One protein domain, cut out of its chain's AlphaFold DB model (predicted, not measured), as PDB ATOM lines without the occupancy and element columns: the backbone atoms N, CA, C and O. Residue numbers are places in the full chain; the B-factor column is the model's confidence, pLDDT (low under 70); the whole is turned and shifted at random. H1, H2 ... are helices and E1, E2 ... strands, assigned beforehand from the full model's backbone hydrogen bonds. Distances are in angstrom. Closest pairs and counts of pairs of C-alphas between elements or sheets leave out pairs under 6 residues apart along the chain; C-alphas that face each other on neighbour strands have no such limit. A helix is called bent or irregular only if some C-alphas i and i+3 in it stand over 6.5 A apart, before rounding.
ATOM      1  N   ILE A   3     159.936 160.896 156.196       88.00
ATOM      2  CA  ILE A   3     160.040 159.444 156.063       88.00
ATOM      3  C   ILE A   3     160.600 158.796 157.321       88.00
ATOM      4  O   ILE A   3     161.288 159.437 158.117       88.00
ATOM      5  N   LYS A   4     160.341 157.502 157.446       90.94
ATOM      6  CA  LYS A   4     160.901 156.617 158.460       90.94
ATOM      7  C   LYS A   4     161.298 155.308 157.787       90.94
ATOM      8  O   LYS A   4     160.646 154.891 156.836       90.94
ATOM      9  N   ILE A   5     162.376 154.674 158.232       90.56
ATOM     10  CA  ILE A   5     162.866 153.426 157.634       90.56
ATOM     11  C   ILE A   5     162.828 152.292 158.648       90.56
ATOM     12  O   ILE A   5     162.991 152.522 159.845       90.56
ATOM     13  N   ALA A   6     162.652 151.068 158.162       87.69
ATOM     14  CA  ALA A   6     162.851 149.860 158.946       87.69
ATOM     15  C   ALA A   6     163.872 148.961 158.251       87.69
ATOM     16  O   ALA A   6     163.803 148.726 157.040       87.69
ATOM     17  N   LYS A   7     164.841 148.470 159.024       84.44
ATOM     18  CA  LYS A   7     165.849 147.524 158.547       84.44
ATOM     19  C   LYS A   7     166.121 146.480 159.616       84.44
ATOM     20  O   LYS A   7     166.415 146.837 160.755       84.44
ATOM     21  N   ASN A   8     166.039 145.200 159.259       81.44
ATOM     22  CA  ASN A   8     166.197 144.080 160.196       81.44
ATOM     23  C   ASN A   8     165.278 144.190 161.436       81.44
ATOM     24  O   ASN A   8     165.675 143.825 162.540       81.44
ATOM     25  N   GLY A   9     164.074 144.751 161.272       74.25
ATOM     26  CA  GLY A   9     163.120 144.971 162.368       74.25
ATOM     27  C   GLY A   9     163.444 146.143 163.302       74.25
ATOM     28  O   GLY A   9     162.711 146.362 164.263       74.25
ATOM     29  N   ILE A  10     164.508 146.911 163.035       81.81
ATOM     30  CA  ILE A  10     164.823 148.145 163.762       81.81
ATOM     31  C   ILE A  10     164.275 149.323 162.965       81.81
ATOM     32  O   ILE A  10     164.653 149.549 161.812       81.81
ATOM     33  N   GLU A  11     163.383 150.070 163.600       88.25
ATOM     34  CA  GLU A  11     162.778 151.272 163.049       88.25
ATOM     35  C   GLU A  11     163.600 152.520 163.390       88.25
ATOM     36  O   GLU A  11     164.088 152.672 164.510       88.25
ATOM     37  N   SER A  12     163.737 153.436 162.431       87.50
ATOM     38  CA  SER A  12     164.349 154.744 162.664       87.50
ATOM     39  C   SER A  12     163.356 155.750 163.244       87.50
ATOM     40  O   SER A  12     162.140 155.592 163.148       87.50
ATOM     41  N   GLU A  13     163.877 156.865 163.747       89.19
ATOM     42  CA  GLU A  13     163.076 158.077 163.939       89.19
ATOM     43  C   GLU A  13     162.600 158.651 162.596       89.19
ATOM     44  O   GLU A  13     163.138 158.316 161.533       89.19
ATOM     45  N   TRP A  14     161.592 159.525 162.642       88.00
ATOM     46  CA  TRP A  14     161.132 160.274 161.472       88.00
ATOM     47  C   TRP A  14     162.138 161.360 161.089       88.00
ATOM     48  O   TRP A  14     162.591 162.137 161.930       88.00
ATOM     49  N   PHE A  15     162.455 161.468 159.801       88.12
ATOM     50  CA  PHE A  15     163.360 162.497 159.294       88.12
ATOM     51  C   PHE A  15     162.941 163.017 157.920       88.12
ATOM     52  O   PHE A  15     162.258 162.353 157.141       88.12
ATOM     53  N   GLN A  16     163.364 164.243 157.601       86.38
ATOM     54  CA  GLN A  16     163.149 164.815 156.275       86.38
ATOM     55  C   GLN A  16     164.118 164.204 155.263       86.38
ATOM     56  O   GLN A  16     165.347 164.212 155.441       86.38
ATOM     57  N   LEU A  17     163.563 163.720 154.153       85.94
ATOM     58  CA  LEU A  17     164.345 163.248 153.028       85.94
ATOM     59  C   LEU A  17     165.095 164.423 152.401       85.94
ATOM     60  O   LEU A  17     164.513 165.313 151.785       85.94
ATOM     61  N   THR A  18     166.419 164.375 152.509       84.06
ATOM     62  CA  THR A  18     167.336 165.259 151.789       84.06
ATOM     63  C   THR A  18     168.149 164.449 150.785       84.06
ATOM     64  O   THR A  18     168.271 163.229 150.902       84.06
ATOM     65  N   LYS A  19     168.810 165.118 149.832       82.75
ATOM     66  CA  LYS A  19     169.731 164.456 148.887       82.75
ATOM     67  C   LYS A  19     170.853 163.677 149.589       82.75
ATOM     68  O   LYS A  19     171.307 162.661 149.068       82.75
ATOM     69  N   LYS A  20     171.308 164.148 150.758       85.25
ATOM     70  CA  LYS A  20     172.326 163.463 151.568       85.25
ATOM     71  C   LYS A  20     171.758 162.176 152.169       85.25
ATOM     72  O   LYS A  20     172.371 161.131 151.985       85.25
ATOM     73  N   HIS A  21     170.575 162.251 152.783       86.38
ATOM     74  CA  HIS A  21     169.888 161.077 153.331       86.38
ATOM     75  C   HIS A  21     169.524 160.062 152.240       86.38
ATOM     76  O   HIS A  21     169.729 158.871 152.408       86.38
ATOM     77  N   HIS A  22     169.078 160.506 151.065       86.56
ATOM     78  CA  HIS A  22     168.794 159.592 149.956       86.56
ATOM     79  C   HIS A  22     170.034 158.785 149.526       86.56
ATOM     80  O   HIS A  22     169.949 157.595 149.239       86.56
ATOM     81  N   ARG A  23     171.219 159.414 149.512       85.31
ATOM     82  CA  ARG A  23     172.478 158.725 149.183       85.31
ATOM     83  C   ARG A  23     172.870 157.680 150.223       85.31
ATOM     84  O   ARG A  23     173.361 156.628 149.830       85.31
ATOM     85  N   THR A  24     172.664 157.950 151.512       87.62
ATOM     86  CA  THR A  24     172.918 156.950 152.562       87.62
ATOM     87  C   THR A  24     171.941 155.784 152.451       87.62
ATOM     88  O   THR A  24     172.369 154.635 152.491       87.62
ATOM     89  N   LEU A  25     170.666 156.053 152.157       87.81
ATOM     90  CA  LEU A  25     169.660 155.006 151.951       87.81
ATOM     91  C   LEU A  25     169.967 154.096 150.749       87.81
ATOM     92  O   LEU A  25     169.725 152.898 150.823       87.81
ATOM     93  N   LEU A  26     170.553 154.620 149.665       87.06
ATOM     94  CA  LEU A  26     171.005 153.808 148.520       87.06
ATOM     95  C   LEU A  26     172.092 152.784 148.882       87.06
ATOM     96  O   LEU A  26     172.181 151.737 148.237       87.06
ATOM     97  N   LEU A  27     172.919 153.096 149.885       86.75
ATOM     98  CA  LEU A  27     173.956 152.201 150.397       86.75
ATOM     99  C   LEU A  27     173.375 151.214 151.411       86.75
ATOM    100  O   LEU A  27     173.672 150.025 151.352       86.75
ATOM    101  N   GLU A  28     172.537 151.707 152.322       86.25
ATOM    102  CA  GLU A  28     171.953 150.900 153.389       86.25
ATOM    103  C   GLU A  28     170.881 149.935 152.886       86.25
ATOM    104  O   GLU A  28     170.799 148.837 153.432       86.25
ATOM    105  N   LYS A  29     170.102 150.323 151.868       87.06
ATOM    106  CA  LYS A  29     168.971 149.572 151.301       87.06
ATOM    107  C   LYS A  29     168.057 149.007 152.401       87.06
ATOM    108  O   LYS A  29     168.107 147.804 152.654       87.06
ATOM    109  N   PRO A  30     167.289 149.861 153.101       87.88
ATOM    110  CA  PRO A  30     166.339 149.396 154.109       87.88
ATOM    111  C   PRO A  30     165.308 148.442 153.499       87.88
ATOM    112  O   PRO A  30     165.054 148.486 152.295       87.88
ATOM    113  N   ASP A  31     164.705 147.601 154.334       86.00
ATOM    114  CA  ASP A  31     163.700 146.635 153.882       86.00
ATOM    115  C   ASP A  31     162.405 147.364 153.503       86.00
ATOM    116  O   ASP A  31     161.795 147.097 152.464       86.00
ATOM    117  N   VAL A  32     162.036 148.348 154.326       88.50
ATOM    118  CA  VAL A  32     160.777 149.083 154.233       88.50
ATOM    119  C   VAL A  32     160.995 150.568 154.518       88.50
ATOM    120  O   VAL A  32     161.815 150.953 155.358       88.50
ATOM    121  N   VAL A  33     160.243 151.415 153.814       89.25
ATOM    122  CA  VAL A  33     160.194 152.862 154.023       89.25
ATOM    123  C   VAL A  33     158.749 153.301 154.234       89.25
ATOM    124  O   VAL A  33     157.886 153.052 153.399       89.25
ATOM    125  N   PHE A  34     158.505 154.002 155.331       88.69
ATOM    126  CA  PHE A  34     157.231 154.625 155.659       88.69
ATOM    127  C   PHE A  34     157.239 156.085 155.218       88.69
ATOM    128  O   PHE A  34     158.170 156.834 155.530       88.69
ATOM    129  N   VAL A  35     156.197 156.495 154.498       86.25
ATOM    130  CA  VAL A  35     156.053 157.851 153.960       86.25
ATOM    131  C   VAL A  35     154.668 158.387 154.302       86.25
ATOM    132  O   VAL A  35     153.670 157.697 154.113       86.25
ATOM    133  N   HIS A  36     154.589 159.630 154.773       83.62
ATOM    134  CA  HIS A  36     153.301 160.309 154.925       83.62
ATOM    135  C   HIS A  36     152.723 160.689 153.558       83.62
ATOM    136  O   HIS A  36     153.409 161.359 152.778       83.62
ATOM    137  N   ILE A  37     151.452 160.351 153.295       78.69
ATOM    138  CA  ILE A  37     150.757 160.765 152.060       78.69
ATOM    139  C   ILE A  37     150.775 162.284 151.913       78.69
ATOM    140  O   ILE A  37     150.971 162.780 150.810       78.69
ATOM    141  N   ASP A  38     150.705 163.027 153.018       77.88
ATOM    142  CA  ASP A  38     150.771 164.497 153.036       77.88
ATOM    143  C   ASP A  38     152.031 165.057 152.378       77.88
ATOM    144  O   ASP A  38     152.018 166.152 151.823       77.88
ATOM    145  N   SER A  39     153.129 164.299 152.426       73.62
ATOM    146  CA  SER A  39     154.384 164.694 151.787       73.62
ATOM    147  C   SER A  39     154.367 164.550 150.264       73.62
ATOM    148  O   SER A  39     155.246 165.109 149.616       73.62
ATOM    149  N   LEU A  40     153.432 163.776 149.710       73.00
ATOM    150  CA  LEU A  40     153.298 163.507 148.275       73.00
ATOM    151  C   LEU A  40     152.072 164.218 147.691       73.00
ATOM    152  O   LEU A  40     152.148 164.842 146.637       73.00
ATOM    153  N   TYR A  41     150.946 164.146 148.398       75.00
ATOM    154  CA  TYR A  41     149.648 164.655 147.982       75.00
ATOM    155  C   TYR A  41     148.960 165.379 149.152       75.00
ATOM    156  O   TYR A  41     148.016 164.852 149.740       75.00
ATOM    157  N   PRO A  42     149.369 166.620 149.471       72.38
ATOM    158  CA  PRO A  42     148.842 167.377 150.614       72.38
ATOM    159  C   PRO A  42     147.347 167.727 150.509       72.38
ATOM    160  O   PRO A  42     146.746 168.172 151.479       72.38
ATOM    161  N   LYS A  43     146.736 167.558 149.329       78.06
ATOM    162  CA  LYS A  43     145.299 167.776 149.081       78.06
ATOM    163  C   LYS A  43     144.519 166.470 148.881       78.06
ATOM    164  O   LYS A  43     143.380 166.512 148.423       78.06
ATOM    165  N   SER A  44     145.138 165.321 149.151       76.44
ATOM    166  CA  SER A  44     144.474 164.023 149.039       76.44
ATOM    167  C   SER A  44     143.411 163.866 150.136       76.44
ATOM    168  O   SER A  44     143.648 164.293 151.266       76.44
ATOM    169  N   PRO A  45     142.269 163.211 149.858       74.69
ATOM    170  CA  PRO A  45     141.334 162.796 150.906       74.69
ATOM    171  C   PRO A  45     141.959 161.814 151.916       74.69
ATOM    172  O   PRO A  45     141.439 161.661 153.015       74.69
ATOM    173  N   GLU A  46     143.078 161.177 151.563       75.69
ATOM    174  CA  GLU A  46     143.842 160.250 152.413       75.69
ATOM    175  C   GLU A  46     144.958 160.954 153.207       75.69
ATOM    176  O   GLU A  46     145.894 160.323 153.701       75.69
ATOM    177  N   SER A  47     144.874 162.282 153.315       69.69
ATOM    178  CA  SER A  47     145.789 163.078 154.124       69.69
ATOM    179  C   SER A  47     145.828 162.566 155.575       69.69
ATOM    180  O   SER A  47     144.801 162.223 156.160       69.69
ATOM    181  N   GLY A  48     147.031 162.450 156.139       73.31
ATOM    182  CA  GLY A  48     147.304 161.850 157.446       73.31
ATOM    183  C   GLY A  48     147.625 160.350 157.429       73.31
ATOM    184  O   GLY A  48     148.082 159.827 158.447       73.31
ATOM    185  N   GLN A  49     147.449 159.645 156.306       82.31
ATOM    186  CA  GLN A  49     147.831 158.232 156.211       82.31
ATOM    187  C   GLN A  49     149.343 158.044 156.018       82.31
ATOM    188  O   GLN A  49     150.045 158.876 155.430       82.31
ATOM    189  N   ILE A  50     149.835 156.906 156.511       86.12
ATOM    190  CA  ILE A  50     151.213 156.446 156.335       86.12
ATOM    191  C   ILE A  50     151.189 155.291 155.339       86.12
ATOM    192  O   ILE A  50     150.488 154.304 155.549       86.12
ATOM    193  N   VAL A  51     151.973 155.412 154.271       86.75
ATOM    194  CA  VAL A  51     152.133 154.367 153.261       86.75
ATOM    195  C   VAL A  51     153.440 153.640 153.504       86.75
ATOM    196  O   VAL A  51     154.504 154.255 153.612       86.75
ATOM    197  N   GLU A  52     153.341 152.321 153.566       89.44
ATOM    198  CA  GLU A  52     154.477 151.419 153.593       89.44
ATOM    199  C   GLU A  52     154.928 151.111 152.161       89.44
ATOM    200  O   GLU A  52     154.146 150.648 151.329       89.44
ATOM    201  N   LEU A  53     156.192 151.387 151.855       87.75
ATOM    202  CA  LEU A  53     156.777 151.177 150.537       87.75
ATOM    203  C   LEU A  53     158.021 150.302 150.638       87.75
ATOM    204  O   LEU A  53     158.875 150.494 151.505       87.75
ATOM    205  N   SER A  54     158.184 149.400 149.673       90.12
ATOM    206  CA  SER A  54     159.472 148.744 149.461       90.12
ATOM    207  C   SER A  54     160.521 149.769 149.018       90.12
ATOM    208  O   SER A  54     160.212 150.748 148.327       90.12
ATOM    209  N   PHE A  55     161.787 149.537 149.371       88.50
ATOM    210  CA  PHE A  55     162.865 150.459 149.013       88.50
ATOM    211  C   PHE A  55     162.997 150.740 147.501       88.50
ATOM    212  O   PHE A  55     163.199 151.903 147.144       88.50
ATOM    213  N   PRO A  56     162.838 149.762 146.581       89.25
ATOM    214  CA  PRO A  56     162.836 150.044 145.146       89.25
ATOM    215  C   PRO A  56     161.730 151.018 144.720       89.25
ATOM    216  O   PRO A  56     162.006 151.955 143.967       89.25
ATOM    217  N   CYS A  57     160.506 150.841 145.231       87.25
ATOM    218  CA  CYS A  57     159.381 151.734 144.945       87.25
ATOM    219  C   CYS A  57     159.628 153.137 145.510       87.25
ATOM    220  O   CYS A  57     159.449 154.135 144.811       87.25
ATOM    221  N   PHE A  58     160.114 153.211 146.749       89.31
ATOM    222  CA  PHE A  58     160.491 154.468 147.384       89.31
ATOM    223  C   PHE A  58     161.583 155.211 146.599       89.31
ATOM    224  O   PHE A  58     161.464 156.410 146.368       89.31
ATOM    225  N   ASN A  59     162.633 154.514 146.160       88.62
ATOM    226  CA  ASN A  59     163.751 155.115 145.432       88.62
ATOM    227  C   ASN A  59     163.315 155.707 144.081       88.62
ATOM    228  O   ASN A  59     163.799 156.770 143.693       88.62
ATOM    229  N   LEU A  60     162.386 155.051 143.377       86.50
ATOM    230  CA  LEU A  60     161.797 155.608 142.155       86.50
ATOM    231  C   LEU A  60     161.015 156.892 142.456       86.50
ATOM    232  O   LEU A  60     161.276 157.919 141.834       86.50
ATOM    233  N   LEU A  61     160.130 156.868 143.457       84.50
ATOM    234  CA  LEU A  61     159.337 158.040 143.848       84.50
ATOM    235  C   LEU A  61     160.210 159.214 144.310       84.50
ATOM    236  O   LEU A  61     160.020 160.352 143.882       84.50
ATOM    237  N   ALA A  62     161.199 158.938 145.157       84.75
ATOM    238  CA  ALA A  62     162.122 159.940 145.670       84.75
ATOM    239  C   ALA A  62     162.945 160.593 144.550       84.75
ATOM    240  O   ALA A  62     163.195 161.800 144.600       84.75
ATOM    241  N   ARG A  63     163.362 159.816 143.542       82.38
ATOM    242  CA  ARG A  63     164.129 160.322 142.401       82.38
ATOM    243  C   ARG A  63     163.288 161.191 141.472       82.38
ATOM    244  O   ARG A  63     163.735 162.284 141.146       82.38
ATOM    245  N   GLU A  64     162.131 160.691 141.049       78.81
ATOM    246  CA  GLU A  64     161.322 161.331 140.005       78.81
ATOM    247  C   GLU A  64     160.632 162.600 140.502       78.81
ATOM    248  O   GLU A  64     160.613 163.604 139.798       78.81
ATOM    249  N   PHE A  65     160.104 162.586 141.727       73.25
ATOM    250  CA  PHE A  65     159.300 163.702 142.221       73.25
ATOM    251  C   PHE A  65     160.118 164.624 143.119       73.25
ATOM    252  O   PHE A  65     160.347 165.784 142.793       73.25
ATOM    253  N   VAL A  66     160.639 164.096 144.227       75.44
ATOM    254  CA  VAL A  66     161.227 164.944 145.274       75.44
ATOM    255  C   VAL A  66     162.569 165.535 144.849       75.44
ATOM    256  O   VAL A  66     162.831 166.715 145.076       75.44
ATOM    257  N   LEU A  67     163.469 164.739 144.271       78.00
ATOM    258  CA  LEU A  67     164.806 165.228 143.925       78.00
ATOM    259  C   LEU A  67     164.819 166.125 142.683       78.00
ATOM    260  O   LEU A  67     165.669 167.019 142.623       78.00
ATOM    261  N   GLU A  68     163.913 165.909 141.729       80.69
ATOM    262  CA  GLU A  68     163.817 166.743 140.528       80.69
ATOM    263  C   GLU A  68     163.135 168.085 140.825       80.69
ATOM    264  O   GLU A  68     163.650 169.121 140.410       80.69
ATOM    265  N   GLU A  69     162.077 168.108 141.641       77.88
ATOM    266  CA  GLU A  69     161.458 169.354 142.122       77.88
ATOM    267  C   GLU A  69     162.475 170.219 142.887       77.88
ATOM    268  O   GLU A  69     162.723 171.368 142.525       77.88
ATOM    269  N   ASN A  70     163.212 169.623 143.834       78.88
ATOM    270  CA  ASN A  70     164.300 170.303 144.554       78.88
ATOM    271  C   ASN A  70     165.415 170.824 143.630       78.88
ATOM    272  O   ASN A  70     166.137 171.766 143.968       78.88
ATOM    273  N   ARG A  71     165.650 170.160 142.494       81.56
ATOM    274  CA  ARG A  71     166.637 170.603 141.506       81.56
ATOM    275  C   ARG A  71     166.120 171.819 140.744       81.56
ATOM    276  O   ARG A  71     166.900 172.749 140.543       81.56
ATOM    277  N   GLN A  72     164.853 171.801 140.339       79.00
ATOM    278  CA  GLN A  72     164.204 172.904 139.636       79.00
ATOM    279  C   GLN A  72     164.094 174.142 140.525       79.00
ATOM    280  O   GLN A  72     164.487 175.222 140.094       79.00
ATOM    281  N   GLU A  73     163.677 173.994 141.784       80.81
ATOM    282  CA  GLU A  73     163.630 175.106 142.740       80.81
ATOM    283  C   GLU A  73     165.005 175.750 142.913       80.81
ATOM    284  O   GLU A  73     165.154 176.947 142.695       80.81
ATOM    285  N   LYS A  74     166.050 174.953 143.166       81.94
ATOM    286  CA  LYS A  74     167.422 175.479 143.288       81.94
ATOM    287  C   LYS A  74     167.952 176.104 142.008       81.94
ATOM    288  O   LYS A  74     168.858 176.934 142.066       81.94
ATOM    289  N   GLN A  75     167.478 175.663 140.848       79.56
ATOM    290  CA  GLN A  75     167.804 176.312 139.586       79.56
ATOM    291  C   GLN A  75     167.107 177.673 139.500       79.56
ATOM    292  O   GLN A  75     167.765 178.662 139.192       79.56
ATOM    293  N   ASN A  76     165.823 177.743 139.842       77.62
ATOM    294  CA  ASN A  76     165.050 178.981 139.848       77.62
ATOM    295  C   ASN A  76     165.598 179.996 140.858       77.62
ATOM    296  O   ASN A  76     165.781 181.151 140.493       77.62
ATOM    297  N   GLU A  77     165.958 179.568 142.070       77.62
ATOM    298  CA  GLU A  77     166.620 180.406 143.084       77.62
ATOM    299  C   GLU A  77     167.914 181.034 142.549       77.62
ATOM    300  O   GLU A  77     168.187 182.204 142.784       77.62
ATOM    301  N   ARG A  78     168.712 180.286 141.772       74.44
ATOM    302  CA  ARG A  78     169.947 180.815 141.156       74.44
ATOM    303  C   ARG A  78     169.684 181.828 140.046       74.44
ATOM    304  O   ARG A  78     170.594 182.572 139.691       74.44
ATOM    305  N   HIS A  79     168.495 181.803 139.455       75.88
ATOM    306  CA  HIS A  79     168.079 182.733 138.410       75.88
ATOM    307  C   HIS A  79     167.284 183.924 138.961       75.88
ATOM    308  O   HIS A  79     166.994 184.849 138.204       75.88
ATOM    309  N   GLN A  80     166.951 183.922 140.253       70.25
ATOM    310  CA  GLN A  80     166.345 185.059 140.931       70.25
ATOM    311  C   GLN A  80     167.437 185.986 141.466       70.25
ATOM    312  O   GLN A  80     168.330 185.570 142.201       70.25
TER     313      GLN A  80
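AT A GLANCE: This is residues 3 to 80 of the 167 residues of an uncharacterized protein of Flavonifractor plautii (UniProt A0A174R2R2). A small antiparallel sheet, E1 - E2 - E3, has the first arm of one long helix, H2, over one face; H2's far end, residues 71 to 79, sticks out. H1 is near H2a. The printed part has 78 residues, ordered E1 H1 E2 E3 H2, mixed class, only just compact, close to loose, radius of gyration 13.6 A, spans 45 by 34 by 20 A.

IN THESE COORDINATES: Find C-alpha 3 at (160.040, 159.444, 156.063), where E1, residues 3 to 7, begins. Next come H1, 19 to 28, 14.5 A, then the hairpin E2, 32 to 36, and E3, 50 to 54. H2, 55 to 79, one helix by its hydrogen bonds, is bent: C-alphas 64 and 67 are 6.5 A apart. Its arms are H2a, 55 to 64, 14.2 A, and H2b, 67 to 79, 18.6 A, ending at C-alpha 79, (168.079, 182.733, 138.410).

HOW THE PARTS SIT: Look for N 4 and O 34, 3.0 A, between E1 and E2, and N 33 and O 53, 2.8 A, between E2 and E3. H2a is on the sheet, height 10.1 A; its closest C-alphas to E2 are Phe 55 and Val 32, 5.8 A. H1 and H2a are close but not clearly touching, C-alphas 22 and 62 at 7.9 A, opposite ways at a shallow tilt of 24 degrees. Every O i to N i+4 pair is within hydrogen-bond range in H2a and H2b, 5 of 6 in H1.

THE WHOLE: The printed part has no cut. Links E1 to H1 and E2 to E3 are long. Ser 47 is under 70 in pLDDT.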